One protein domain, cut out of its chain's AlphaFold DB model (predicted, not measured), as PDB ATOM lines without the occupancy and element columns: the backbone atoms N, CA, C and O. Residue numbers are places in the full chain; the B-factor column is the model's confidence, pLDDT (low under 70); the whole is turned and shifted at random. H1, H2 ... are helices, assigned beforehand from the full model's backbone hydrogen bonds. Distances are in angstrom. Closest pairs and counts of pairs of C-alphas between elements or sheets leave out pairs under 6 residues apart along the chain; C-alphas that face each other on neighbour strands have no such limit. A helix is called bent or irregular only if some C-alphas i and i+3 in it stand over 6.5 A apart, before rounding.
ATOM      1  N   VAL A   2      58.606  46.623 101.953       77.44
ATOM      2  CA  VAL A   2      60.043  46.424 102.244       77.44
ATOM      3  C   VAL A   2      60.767  45.547 101.211       77.44
ATOM      4  O   VAL A   2      61.813  45.944 100.715       77.44
ATOM      5  N   ALA A   3      60.182  44.414 100.807       75.69
ATOM      6  CA  ALA A   3      60.792  43.516  99.815       75.69
ATOM      7  C   ALA A   3      60.967  44.157  98.423       75.69
ATOM      8  O   ALA A   3      61.950  43.896  97.739       75.69
ATOM      9  N   ILE A   4      60.042  45.037  98.022       72.38
ATOM     10  CA  ILE A   4      60.115  45.748  96.737       72.38
ATOM     11  C   ILE A   4      61.200  46.827  96.810       72.38
ATOM     12  O   ILE A   4      62.007  46.956  95.897       72.38
ATOM     13  N   ALA A   5      61.271  47.563  97.924       77.38
ATOM     14  CA  ALA A   5      62.310  48.567  98.137       77.38
ATOM     15  C   ALA A   5      63.717  47.940  98.148       77.38
ATOM     16  O   ALA A   5      64.614  48.450  97.483       77.38
ATOM     17  N   ALA A   6      63.890  46.795  98.815       76.31
ATOM     18  CA  ALA A   6      65.167  46.078  98.858       76.31
ATOM     19  C   ALA A   6      65.651  45.620  97.469       76.31
ATOM     20  O   ALA A   6      66.854  45.575  97.230       76.31
ATOM     21  N   ALA A   7      64.733  45.327  96.541       76.62
ATOM     22  CA  ALA A   7      65.074  44.935  95.173       76.62
ATOM     23  C   ALA A   7      65.395  46.128  94.249       76.62
ATOM     24  O   ALA A   7      66.122  45.962  93.271       76.62
ATOM     25  N   LEU A   8      64.860  47.323  94.535       86.06
ATOM     26  CA  LEU A   8      65.011  48.514  93.683       86.06
ATOM     27  C   LEU A   8      66.170  49.428  94.100       86.06
ATOM     28  O   LEU A   8      66.759  50.092  93.247       86.06
ATOM     29  N   VAL A   9      66.512  49.463  95.390       88.56
ATOM     30  CA  VAL A   9      67.563  50.346  95.922       88.56
ATOM     31  C   VAL A   9      68.962  50.003  95.384       88.56
ATOM     32  O   VAL A   9      69.640  50.926  94.930       88.56
ATOM     33  N   PRO A  10      69.419  48.733  95.362       88.12
ATOM     34  CA  PRO A  10      70.774  48.423  94.906       88.12
ATOM     35  C   PRO A  10      71.033  48.791  93.433       88.12
ATOM     36  O   PRO A  10      72.030  49.466  93.176       88.12
ATOM     37  N   PRO A  11      70.149  48.460  92.462       88.25
ATOM     38  CA  PRO A  11      70.331  48.867  91.068       88.25
ATOM     39  C   PRO A  11      70.400  50.387  90.889       88.25
ATOM     40  O   PRO A  11      71.286  50.880  90.196       88.25
ATOM     41  N   LEU A  12      69.520  51.143  91.557       90.56
ATOM     42  CA  LEU A  12      69.540  52.612  91.523       90.56
ATOM     43  C   LEU A  12      70.824  53.192  92.133       90.56
ATOM     44  O   LEU A  12      71.350  54.181  91.621       90.56
ATOM     45  N   GLY A  13      71.360  52.559  93.179       92.56
ATOM     46  CA  GLY A  13      72.660  52.911  93.750       92.56
ATOM     47  C   GLY A  13      73.806  52.733  92.751       92.56
ATOM     48  O   GLY A  13      74.636  53.629  92.605       92.56
ATOM     49  N   VAL A  14      73.817  51.625  92.000       91.69
ATOM     50  CA  VAL A  14      74.825  51.374  90.952       91.69
ATOM     51  C   VAL A  14      74.683  52.360  89.786       91.69
ATOM     52  O   VAL A  14      75.695  52.827  89.260       91.69
ATOM     53  N   VAL A  15      73.456  52.753  89.421       93.31
ATOM     54  CA  VAL A  15      73.220  53.831  88.440       93.31
ATOM     55  C   VAL A  15      73.827  55.148  88.927       93.31
ATOM     56  O   VAL A  15      74.573  55.788  88.185       93.31
ATOM     57  N   GLY A  16      73.560  55.537  90.179       93.25
ATOM     58  CA  GLY A  16      74.118  56.753  90.778       93.25
ATOM     59  C   GLY A  16      75.647  56.735  90.836       93.25
ATOM     60  O   GLY A  16      76.291  57.721  90.480       93.25
ATOM     61  N   TYR A  17      76.236  55.595  91.197       93.31
ATOM     62  CA  TYR A  17      77.684  55.394  91.175       93.31
ATOM     63  C   TYR A  17      78.276  55.541  89.763       93.31
ATOM     64  O   TYR A  17      79.277  56.237  89.575       93.31
ATOM     65  N   GLY A  18      77.654  54.927  88.754       90.50
ATOM     66  CA  GLY A  18      78.107  55.026  87.364       90.50
ATOM     67  C   GLY A  18      78.043  56.458  86.824       90.50
ATOM     68  O   GLY A  18      78.973  56.903  86.155       90.50
ATOM     69  N   LEU A  19      76.997  57.213  87.178       93.38
ATOM     70  CA  LEU A  19      76.882  58.633  86.827       93.38
ATOM     71  C   LEU A  19      77.926  59.493  87.553       93.38
ATOM     72  O   LEU A  19      78.551  60.344  86.924       93.38
ATOM     73  N   GLY A  20      78.162  59.248  88.844       93.69
ATOM     74  CA  GLY A  20      79.148  59.990  89.637       93.69
ATOM     75  C   GLY A  20      80.600  59.738  89.220       93.69
ATOM     76  O   GLY A  20      81.441  60.622  89.353       93.69
ATOM     77  N   THR A  21      80.894  58.555  88.679       93.06
ATOM     78  CA  THR A  21      82.235  58.179  88.196       93.06
ATOM     79  C   THR A  21      82.445  58.431  86.700       93.06
ATOM     80  O   THR A  21      83.516  58.133  86.177       93.06
ATOM     81  N   GLY A  22      81.439  58.952  85.985       91.62
ATOM     82  CA  GLY A  22      81.491  59.158  84.531       91.62
ATOM     83  C   GLY A  22      81.476  57.865  83.703       91.62
ATOM     84  O   GLY A  22      81.641  57.906  82.484       91.62
ATOM     85  N   ARG A  23      81.258  56.704  84.333       87.94
ATOM     86  CA  ARG A  23      81.221  55.386  83.682       87.94
ATOM     87  C   ARG A  23      79.811  55.069  83.194       87.94
ATOM     88  O   ARG A  23      79.083  54.275  83.799       87.94
ATOM     89  N   LEU A  24      79.441  55.679  82.069       87.38
ATOM     90  CA  LEU A  24      78.111  55.528  81.466       87.38
ATOM     91  C   LEU A  24      77.771  54.079  81.092       87.38
ATOM     92  O   LEU A  24      76.605  53.706  81.175       87.38
ATOM     93  N   ASP A  25      78.766  53.249  80.770       81.12
ATOM     94  CA  ASP A  25      78.553  51.831  80.451       81.12
ATOM     95  C   ASP A  25      77.955  51.058  81.641       81.12
ATOM     96  O   ASP A  25      77.006  50.287  81.490       81.12
ATOM     97  N   ILE A  26      78.457  51.321  82.855       81.94
ATOM     98  CA  ILE A  26      77.941  50.713  84.092       81.94
ATOM     99  C   ILE A  26      76.571  51.290  84.438       81.94
ATOM    100  O   ILE A  26      75.652  50.539  84.771       81.94
ATOM    101  N   ALA A  27      76.423  52.614  84.343       86.62
ATOM    102  CA  ALA A  27      75.157  53.279  84.629       86.62
ATOM    103  C   ALA A  27      74.036  52.766  83.711       86.62
ATOM    104  O   ALA A  27      72.943  52.463  84.184       86.62
ATOM    105  N   GLY A  28      74.320  52.609  82.414       84.56
ATOM    106  CA  GLY A  28      73.374  52.102  81.424       84.56
ATOM    107  C   GLY A  28      72.959  50.656  81.690       84.56
ATOM    108  O   GLY A  28      71.764  50.355  81.686       84.56
ATOM    109  N   GLY A  29      73.918  49.774  81.993       84.69
ATOM    110  CA  GLY A  29      73.627  48.377  82.333       84.69
ATOM    111  C   GLY A  29      72.755  48.242  83.587       84.69
ATOM    112  O   GLY A  29      71.742  47.538  83.573       84.69
ATOM    113  N   ALA A  30      73.096  48.970  84.653       88.88
ATOM    114  CA  ALA A  30      72.323  48.964  85.895       88.88
ATOM    115  C   ALA A  30      70.920  49.577  85.726       88.88
ATOM    116  O   ALA A  30      69.950  49.068  86.292       88.88
ATOM    117  N   LEU A  31      70.788  50.627  84.909       87.94
ATOM    118  CA  LEU A  31      69.505  51.267  84.608       87.94
ATOM    119  C   LEU A  31      68.585  50.327  83.823       87.94
ATOM    120  O   LEU A  31      67.393  50.237  84.120       87.94
ATOM    121  N   LEU A  32      69.128  49.584  82.858       86.38
ATOM    122  CA  LEU A  32      68.360  48.606  82.092       86.38
ATOM    123  C   LEU A  32      67.833  47.474  82.991       86.38
ATOM    124  O   LEU A  32      66.663  47.094  82.892       86.38
ATOM    125  N   LEU A  33      68.663  46.974  83.913       87.94
ATOM    126  CA  LEU A  33      68.253  45.971  84.902       87.94
ATOM    127  C   LEU A  33      67.156  46.510  85.838       87.94
ATOM    128  O   LEU A  33      66.175  45.820  86.115       87.94
ATOM    129  N   PHE A  34      67.284  47.761  86.287       87.75
ATOM    130  CA  PHE A  34      66.262  48.427  87.095       87.75
ATOM    131  C   PHE A  34      64.918  48.525  86.354       87.75
ATOM    132  O   PHE A  34      63.888  48.113  86.889       87.75
ATOM    133  N   VAL A  35      64.923  49.030  85.115       85.94
ATOM    134  CA  VAL A  35      63.703  49.216  84.310       85.94
ATOM    135  C   VAL A  35      63.021  47.883  84.015       85.94
ATOM    136  O   VAL A  35      61.799  47.782  84.099       85.94
ATOM    137  N   THR A  36      63.793  46.847  83.696       82.88
ATOM    138  CA  THR A  36      63.245  45.518  83.382       82.88
ATOM    139  C   THR A  36      62.636  44.844  84.609       82.88
ATOM    140  O   THR A  36      61.535  44.299  84.514       82.88
ATOM    141  N   ASN A  37      63.271  44.962  85.778       86.12
ATOM    142  CA  ASN A  37      62.702  44.483  87.038       86.12
ATOM    143  C   ASN A  37      61.417  45.252  87.413       86.12
ATOM    144  O   ASN A  37      60.396  44.650  87.749       86.12
ATOM    145  N   LEU A  38      61.415  46.583  87.269       84.94
ATOM    146  CA  LEU A  38      60.224  47.404  87.501       84.94
ATOM    147  C   LEU A  38      59.069  47.011  86.565       84.94
ATOM    148  O   LEU A  38      57.932  46.862  87.014       84.94
ATOM    149  N   ALA A  39      59.360  46.799  85.280       81.88
ATOM    150  CA  ALA A  39      58.374  46.353  84.303       81.88
ATOM    151  C   ALA A  39      57.780  44.985  84.674       81.88
ATOM    152  O   ALA A  39      56.565  44.811  84.583       81.88
ATOM    153  N   ALA A  40      58.601  44.041  85.149       80.81
ATOM    154  CA  ALA A  40      58.134  42.734  85.606       80.81
ATOM    155  C   ALA A  40      57.169  42.846  86.798       80.81
ATOM    156  O   ALA A  40      56.125  42.192  86.801       80.81
ATOM    157  N   ILE A  41      57.461  43.715  87.772       85.00
ATOM    158  CA  ILE A  41      56.570  43.965  88.918       85.00
ATOM    159  C   ILE A  41      55.234  44.559  88.453       85.00
ATOM    160  O   ILE A  41      54.177  44.088  88.870       85.00
ATOM    161  N   VAL A  42      55.262  45.569  87.576       83.69
ATOM    162  CA  VAL A  42      54.042  46.204  87.042       83.69
ATOM    163  C   VAL A  42      53.205  45.205  86.243       83.69
ATOM    164  O   VAL A  42      51.986  45.163  86.401       83.69
ATOM    165  N   LEU A  43      53.846  44.367  85.428       80.94
ATOM    166  CA  LEU A  43      53.190  43.307  84.661       80.94
ATOM    167  C   LEU A  43      52.559  42.270  85.594       80.94
ATOM    168  O   LEU A  43      51.386  41.949  85.433       80.94
ATOM    169  N   ALA A  44      53.295  41.785  86.597       79.81
ATOM    170  CA  ALA A  44      52.776  40.837  87.576       79.81
ATOM    171  C   ALA A  44      51.576  41.419  88.335       79.81
ATOM    172  O   ALA A  44      50.554  40.750  88.471       79.81
ATOM    173  N   ALA A  45      51.654  42.684  88.757       81.62
ATOM    174  CA  ALA A  45      50.532  43.377  89.381       81.62
ATOM    175  C   ALA A  45      49.329  43.471  88.428       81.62
ATOM    176  O   ALA A  45      48.215  43.125  88.820       81.62
ATOM    177  N   ALA A  46      49.542  43.869  87.170       79.38
ATOM    178  CA  ALA A  46      48.490  43.938  86.157       79.38
ATOM    179  C   ALA A  46      47.850  42.566  85.885       79.38
ATOM    180  O   ALA A  46      46.630  42.471  85.760       79.38
ATOM    181  N   LEU A  47      48.650  41.498  85.846       80.44
ATOM    182  CA  LEU A  47      48.178  40.127  85.670       80.44
ATOM    183  C   LEU A  47      47.339  39.670  86.867       80.44
ATOM    184  O   LEU A  47      46.267  39.104  86.676       80.44
ATOM    185  N   VAL A  48      47.785  39.950  88.093       79.19
ATOM    186  CA  VAL A  48      47.018  39.647  89.311       79.19
ATOM    187  C   VAL A  48      45.695  40.413  89.317       79.19
ATOM    188  O   VAL A  48      44.659  39.814  89.593       79.19
ATOM    189  N   PHE A  49      45.692  41.697  88.946       77.62
ATOM    190  CA  PHE A  49      44.460  42.480  88.796       77.62
ATOM    191  C   PHE A  49      43.511  41.889  87.743       77.62
ATOM    192  O   PHE A  49      42.304  41.820  87.985       77.62
ATOM    193  N   LEU A  50      44.052  41.429  86.610       74.31
ATOM    194  CA  LEU A  50      43.286  40.782  85.543       74.31
ATOM    195  C   LEU A  50      42.664  39.458  86.014       74.31
ATOM    196  O   LEU A  50      41.475  39.239  85.793       74.31
ATOM    197  N   ILE A  51      43.441  38.600  86.684       72.81
ATOM    198  CA  ILE A  51      42.974  37.309  87.222       72.81
ATOM    199  C   ILE A  51      41.901  37.520  88.291       72.81
ATOM    200  O   ILE A  51      40.913  36.792  88.328       72.81
ATOM    201  N   MET A  52      42.063  38.540  89.136       72.00
ATOM    202  CA  MET A  52      41.095  38.882  90.179       72.00
ATOM    203  C   MET A  52      39.787  39.469  89.611       72.00
ATOM    204  O   MET A  52      38.853  39.729  90.363       72.00
ATOM    205  N   GLY A  53      39.700  39.700  88.295       64.88
ATOM    206  CA  GLY A  53      38.493  40.208  87.645       64.88
ATOM    207  C   GLY A  53      38.185  41.671  87.970       64.88
ATOM    208  O   GLY A  53      37.060  42.120  87.749       64.88
ATOM    209  N   PHE A  54      39.163  42.434  88.471       61.16
ATOM    210  CA  PHE A  54      39.017  43.873  88.677       61.16
ATOM    211  C   PHE A  54      38.998  44.581  87.316       61.16
ATOM    212  O   PHE A  54      40.020  45.040  86.811       61.16
ATOM    213  N   GLN A  55      37.815  44.682  86.713       59.94
ATOM    214  CA  GLN A  55      37.582  45.640  85.641       59.94
ATOM    215  C   GLN A  55      37.530  47.042  86.261       59.94
ATOM    216  O   GLN A  55      36.727  47.263  87.177       59.94
ATOM    217  N   PRO A  56      38.362  48.002  85.810       60.22
ATOM    218  CA  PRO A  56      38.157  49.391  86.184       60.22
ATOM    219  C   PRO A  56      36.733  49.761  85.768       60.22
ATOM    220  O   PRO A  56      36.386  49.662  84.594       60.22
ATOM    221  N   ARG A  57      35.898  50.116  86.753       55.09
ATOM    222  CA  ARG A  57      34.527  50.609  86.568       55.09
ATOM    223  C   ARG A  57      34.581  51.952  85.850       55.09
ATOM    224  O   ARG A  57      34.498  53.008  86.464       55.09
ATOM    225  N   GLN A  58      34.821  51.900  84.557       56.38
ATOM    226  CA  GLN A  58      34.653  52.997  83.629       56.38
ATOM    227  C   GLN A  58      33.970  52.363  82.429       56.38
ATOM    228  O   GLN A  58      34.367  51.270  82.028       56.38
ATOM    229  N   ASP A  59      32.926  53.008  81.921       53.19
ATOM    230  CA  ASP A  59      32.094  52.585  80.791       53.19
ATOM    231  C   ASP A  59      32.895  52.524  79.473       53.19
ATOM    232  O   ASP A  59      32.617  53.221  78.502       53.19
ATOM    233  N   MET A  60      33.949  51.716  79.446       55.69
ATOM    234  CA  MET A  60      34.870  51.543  78.336       55.69
ATOM    235  C   MET A  60      34.518  50.222  77.671       55.69
ATOM    236  O   MET A  60      34.556  49.155  78.288       55.69
ATOM    237  N   ALA A  61      34.130  50.298  76.401       59.00
ATOM    238  CA  ALA A  61      33.764  49.140  75.605       59.00
ATOM    239  C   ALA A  61      34.875  48.077  75.672       59.00
ATOM    240  O   ALA A  61      36.056  48.399  75.569       59.00
ATOM    241  N   TYR A  62      34.507  46.795  75.769       57.53
ATOM    242  CA  TYR A  62      35.420  45.639  75.855       57.53
ATOM    243  C   TYR A  62      36.592  45.638  74.837       57.53
ATOM    244  O   TYR A  62      37.604  44.970  75.059       57.53
ATOM    245  N   LYS A  63      36.491  46.402  73.738       58.12
ATOM    246  CA  LYS A  63      37.568  46.642  72.759       58.12
ATOM    247  C   LYS A  63      38.769  47.414  73.323       58.12
ATOM    248  O   LYS A  63      39.888  47.128  72.898       58.12
ATOM    249  N   ASP A  64      38.585  48.327  74.275       62.28
ATOM    250  CA  ASP A  64      39.669  49.185  74.777       62.28
ATOM    251  C   ASP A  64      40.607  48.447  75.741       62.28
ATOM    252  O   ASP A  64      41.821  48.666  75.730       62.28
ATOM    253  N   VAL A  65      40.080  47.484  76.504       64.75
ATOM    254  CA  VAL A  65      40.873  46.645  77.420       64.75
ATOM    255  C   VAL A  65      41.859  45.764  76.648       64.75
ATOM    256  O   VAL A  65      43.053  45.754  76.952       64.75
ATOM    257  N   TRP A  66      41.398  45.079  75.595       67.69
ATOM    258  CA  TRP A  66      42.261  44.260  74.734       67.69
ATOM    259  C   TRP A  66      43.305  45.094  73.989       67.69
ATOM    260  O   TRP A  66      44.441  44.653  73.796       67.69
ATOM    261  N   HIS A  67      42.949  46.319  73.601       69.38
ATOM    262  CA  HIS A  67      43.864  47.222  72.914       69.38
ATOM    263  C   HIS A  67      44.987  47.717  73.841       69.38
ATOM    264  O   HIS A  67      46.148  47.785  73.425       69.38
ATOM    265  N   ASN A  68      44.670  48.001  75.107       67.69
ATOM    266  CA  ASN A  68      45.649  48.409  76.115       67.69
ATOM    267  C   ASN A  68      46.539  47.242  76.569       67.69
ATOM    268  O   ASN A  68      47.754  47.416  76.669       67.69
ATOM    269  N   LEU A  69      45.985  46.036  76.733       72.06
ATOM    270  CA  LEU A  69      46.771  44.840  77.057       72.06
ATOM    271  C   LEU A  69      47.779  44.502  75.947       72.06
ATOM    272  O   LEU A  69      48.943  44.207  76.222       72.06
ATOM    273  N   ARG A  70      47.366  44.629  74.678       73.88
ATOM    274  CA  ARG A  70      48.256  44.414  73.530       73.88
ATOM    275  C   ARG A  70      49.399  45.434  73.486       73.88
ATOM    276  O   ARG A  70      50.522  45.057  73.170       73.88
ATOM    277  N   LYS A  71      49.144  46.703  73.835       73.62
ATOM    278  CA  LYS A  71      50.187  47.745  73.928       73.62
ATOM    279  C   LYS A  71      51.218  47.428  75.012       73.62
ATOM    280  O   LYS A  71      52.410  47.558  74.755       73.62
ATOM    281  N   VAL A  72      50.770  46.971  76.184       70.00
ATOM    282  CA  VAL A  72      51.663  46.567  77.282       70.00
ATOM    283  C   VAL A  72      52.528  45.378  76.864       70.00
ATOM    284  O   VAL A  72      53.745  45.433  77.015       70.00
ATOM    285  N   LEU A  73      51.934  44.350  76.249       77.94
ATOM    286  CA  LEU A  73      52.669  43.176  75.768       77.94
ATOM    287  C   LEU A  73      53.729  43.531  74.709       77.94
ATOM    288  O   LEU A  73      54.854  43.041  74.770       77.94
ATOM    289  N   ILE A  74      53.392  44.420  73.767       79.00
ATOM    290  CA  ILE A  74      54.334  44.912  72.751       79.00
ATOM    291  C   ILE A  74      55.473  45.710  73.402       79.00
ATOM    292  O   ILE A  74      56.632  45.514  73.042       79.00
ATOM    293  N   ALA A  75      55.172  46.565  74.385       70.25
ATOM    294  CA  ALA A  75      56.191  47.318  75.114       70.25
ATOM    295  C   ALA A  75      57.157  46.392  75.876       70.25
ATOM    296  O   ALA A  75      58.367  46.601  75.834       70.25
ATOM    297  N   ILE A  76      56.644  45.327  76.502       69.75
ATOM    298  CA  ILE A  76      57.460  44.306  77.178       69.75
ATOM    299  C   ILE A  76      58.387  43.599  76.188       69.75
ATOM    300  O   ILE A  76      59.572  43.436  76.473       69.75
ATOM    301  N   LEU A  77      57.877  43.210  75.017       75.12
ATOM    302  CA  LEU A  77      58.677  42.541  73.992       75.12
ATOM    303  C   LEU A  77      59.809  43.450  73.483       75.12
ATOM    304  O   LEU A  77      60.952  43.013  73.377       75.12
ATOM    305  N   ILE A  78      59.507  44.731  73.244       77.31
ATOM    306  CA  ILE A  78      60.483  45.740  72.804       77.31
ATOM    307  C   ILE A  78      61.588  45.949  73.846       77.31
ATOM    308  O   ILE A  78      62.747  46.101  73.472       77.31
ATOM    309  N   ILE A  79      61.252  45.927  75.137       66.62
ATOM    310  CA  ILE A  79      62.221  46.086  76.233       66.62
ATOM    311  C   ILE A  79      63.011  44.786  76.487       66.62
ATOM    312  O   ILE A  79      64.176  44.831  76.880       66.62
ATOM    313  N   SER A  80      62.417  43.618  76.231       65.94
ATOM    314  CA  SER A  80      63.046  42.310  76.456       65.94
ATOM    315  C   SER A  80      64.152  41.985  75.439       65.94
ATOM    316  O   SER A  80      65.165  41.386  75.802       65.94
ATOM    317  N   ILE A  81      64.009  42.433  74.187       67.56
ATOM    318  CA  ILE A  81      64.996  42.213  73.115       67.56
ATOM    319  C   ILE A  81      66.395  42.779  73.452       67.56
ATOM    320  O   ILE A  81      67.362  42.015  73.401       67.56
ATOM    321  N   PRO A  82      66.561  44.063  73.830       59.41
ATOM    322  CA  PRO A  82      67.875  44.596  74.186       59.41
ATOM    323  C   PRO A  82      68.450  43.941  75.448       59.41
ATOM    324  O   PRO A  82      69.663  43.757  75.533       59.41
ATOM    325  N   LEU A  83      67.611  43.505  76.396       59.53
ATOM    326  CA  LEU A  83      68.070  42.791  77.593       59.53
ATOM    327  C   LEU A  83      68.706  41.430  77.249       59.53
ATOM    328  O   LEU A  83      69.772  41.099  77.771       59.53
ATOM    329  N   LEU A  84      68.106  40.678  76.319       59.66
ATOM    330  CA  LEU A  84      68.671  39.420  75.815       59.66
ATOM    331  C   LEU A  84      69.985  39.648  75.054       59.66
ATOM    332  O   LEU A  84      70.954  38.919  75.263       59.66
ATOM    333  N   LEU A  85      70.058  40.690  74.221       57.19
ATOM    334  CA  LEU A  85      71.274  41.027  73.467       57.19
ATOM    335  C   LEU A  85      72.441  41.437  74.383       57.19
ATOM    336  O   LEU A  85      73.596  41.083  74.124       57.19
ATOM    337  N   THR A  86      72.142  42.135  75.481       52.00
ATOM    338  CA  THR A  86      73.157  42.562  76.458       52.00
ATOM    339  C   THR A  86      73.660  41.375  77.290       52.00
ATOM    340  O   THR A  86      74.863  41.248  77.506       52.00
ATOM    341  N   SER A  87      72.772  40.442  77.663       52.31
ATOM    342  CA  SER A  87      73.137  39.208  78.381       52.31
ATOM    343  C   SER A  87      74.090  38.313  77.574       52.31
ATOM    344  O   SER A  87      75.085  37.818  78.107       52.31
ATOM    345  N   VAL A  88      73.850  38.165  76.266       50.09
ATOM    346  CA  VAL A  88      74.721  37.360  75.389       50.09
ATOM    347  C   VAL A  88      76.082  38.032  75.159       50.09
ATOM    348  O   VAL A  88      77.078  37.338  74.957       50.09
ATOM    349  N   SER A  89      76.164  39.363  75.228       46.53
ATOM    350  CA  SER A  89      77.429  40.085  75.035       46.53
ATOM    351  C   SER A  89      78.383  39.920  76.225       46.53
ATOM    352  O   SER A  89      79.577  39.722  76.011       46.53
ATOM    353  N   SER A  90      77.872  39.880  77.461       44.00
ATOM    354  CA  SER A  90      78.680  39.557  78.650       44.00
ATOM    355  C   SER A  90      79.145  38.096  78.668       44.00
ATOM    356  O   SER A  90      80.273  37.815  79.061       44.00
ATOM    357  N   ALA A  91      78.328  37.165  78.161       43.16
ATOM    358  CA  ALA A  91      78.698  35.748  78.076       43.16
ATOM    359  C   ALA A  91      79.827  35.466  77.061       43.16
ATOM    360  O   ALA A  91      80.545  34.472  77.185       43.16
ATOM    361  N   ARG A  92      80.019  36.334  76.055       37.72
ATOM    362  CA  ARG A  92      81.101  36.184  75.064       37.72
ATOM    363  C   ARG A  92      82.481  36.580  75.602       37.72
ATOM    364  O   ARG A  92      83.471  36.070  75.082       37.72
ATOM    365  N   LEU A  93      82.555  37.408  76.649       44.31
ATOM    366  CA  LEU A  93      83.821  37.679  77.343       44.31
ATOM    367  C   LEU A  93      84.284  36.448  78.146       44.31
ATOM    368  O   LEU A  93      85.444  36.062  78.029       44.31
ATOM    369  N   SER A  94      83.371  35.741  78.827       43.66
ATOM    370  CA  SER A  94      83.725  34.555  79.630       43.66
ATOM    371  C   SER A  94      84.258  33.369  78.821       43.66
ATOM    372  O   SER A  94      85.144  32.667  79.291       43.66
ATOM    373  N   ASN A  95      83.780  33.129  77.595       44.94
ATOM    374  CA  ASN A  95      84.291  31.996  76.803       44.94
ATOM    375  C   ASN A  95      85.744  32.202  76.333       44.94
ATOM    376  O   ASN A  95      86.472  31.232  76.118       44.94
ATOM    377  N   THR A  96      86.177  33.461  76.207       46.50
ATOM    378  CA  THR A  96      87.558  33.792  75.830       46.50
ATOM    379  C   THR A  96      88.497  33.595  77.025       46.50
ATOM    380  O   THR A  96      89.558  32.995  76.880       46.50
ATOM    381  N   GLU A  97      88.063  33.988  78.228       49.94
ATOM    382  CA  GLU A  97      88.806  33.781  79.481       49.94
ATOM    383  C   GLU A  97      88.946  32.298  79.857       49.94
ATOM    384  O   GLU A  97      90.001  31.878  80.333       49.94
ATOM    385  N   LEU A  98      87.919  31.479  79.607       52.41
ATOM    386  CA  LEU A  98      87.965  30.038  79.886       52.41
ATOM    387  C   LEU A  98      88.931  29.292  78.951       52.41
ATOM    388  O   LEU A  98      89.619  28.369  79.384       52.41
ATOM    389  N   THR A  99      89.035  29.725  77.693       53.16
ATOM    390  CA  THR A  99      89.953  29.115  76.717       53.16
ATOM    391  C   THR A  99      91.410  29.453  77.051       53.16
ATOM    392  O   THR A  99      92.251  28.555  77.080       53.16
TER     393      THR A  99
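What this domain is: This is residues 2 to 99 of the 227 residues of the protein "DUF389 domain-containing protein" of Anaerolineae bacterium (UniProt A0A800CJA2). Three helices fold back and forth in a loose zigzag, with H2 in the middle: the short H1 is side by side with part of H2, and on the other side the very long H3 crosses H2 at a steep tilt, meeting it along a short stretch near the middle of both. The free ends of this crossing spread apart, and the last part of H3, residues 88 to 99, sticks out as an arm. The printed part has 98 residues, with the three named helices H1, H2 and H3 in that order, no named strand, and the class all helix. The whole is loose, with a radius of gyration of the C-alphas of 18.2 A, and elongated, spanning 58 by 31 by 22 A.

Where its parts are: The longest helix is H3, residues 62 to 99, 57.0 A from its first C-alpha at (35.420, 45.639, 75.855) to its last at (89.953, 29.115, 76.717). It is neither bent nor irregular, but only just: C-alphas 79 and 82 are 6.2 A apart. H2 holds residues 24 to 51 and is 40.0 A long. H1 holds residues 2 to 20, is 26.6 A long and begins with C-alpha 2 at (60.043, 46.424, 102.244). H1 has a kink of 26 degrees near residue 9 and is only just irregular, with C-alphas 7 and 10 being 6.7 A apart.

How they stand to each other: H3 touches H2 with residues 76 to 83 alone, and H2 touches H3 with residues 32 to 39 alone. The closest C-alphas of the two are those of Thr 36 and Ile 79, 7.2 A apart. Their lines stand at a steep tilt of 39 degrees, opposite ways, and the two form a helical hairpin. H2 also touches H1, with 24 pairs of C-alphas within 8 A, the closest being those of Val 15 and Ala 27, 4.3 A apart. H1 and H2 run opposite ways at a shallow tilt of 24 degrees and form a second helical hairpin. H1 and H3 are apart. In H2 every O i to N i+4 pair is within hydrogen-bond range, against 13 of 15 in H1 and 27 of 34 in H3.

The domain as a whole: The two C-alphas farthest apart are those of Asp 59 and Thr 99, at 62.6 A. Residues 48 to 53, of which 48 to 51 belong to H2, stand free, as do residues 57 to 64, of which 62 to 64 belong to H3, and residues 88 to 99 of H3. The printed part has no cut. The link from H1 to H2 is tight, with 3 residues, and that from H2 to H3 is short, with 10. The mean pLDDT of the printed part is 72.6; it is under 70 in residues 53 to 68, residue 76 and residues 79 to 99.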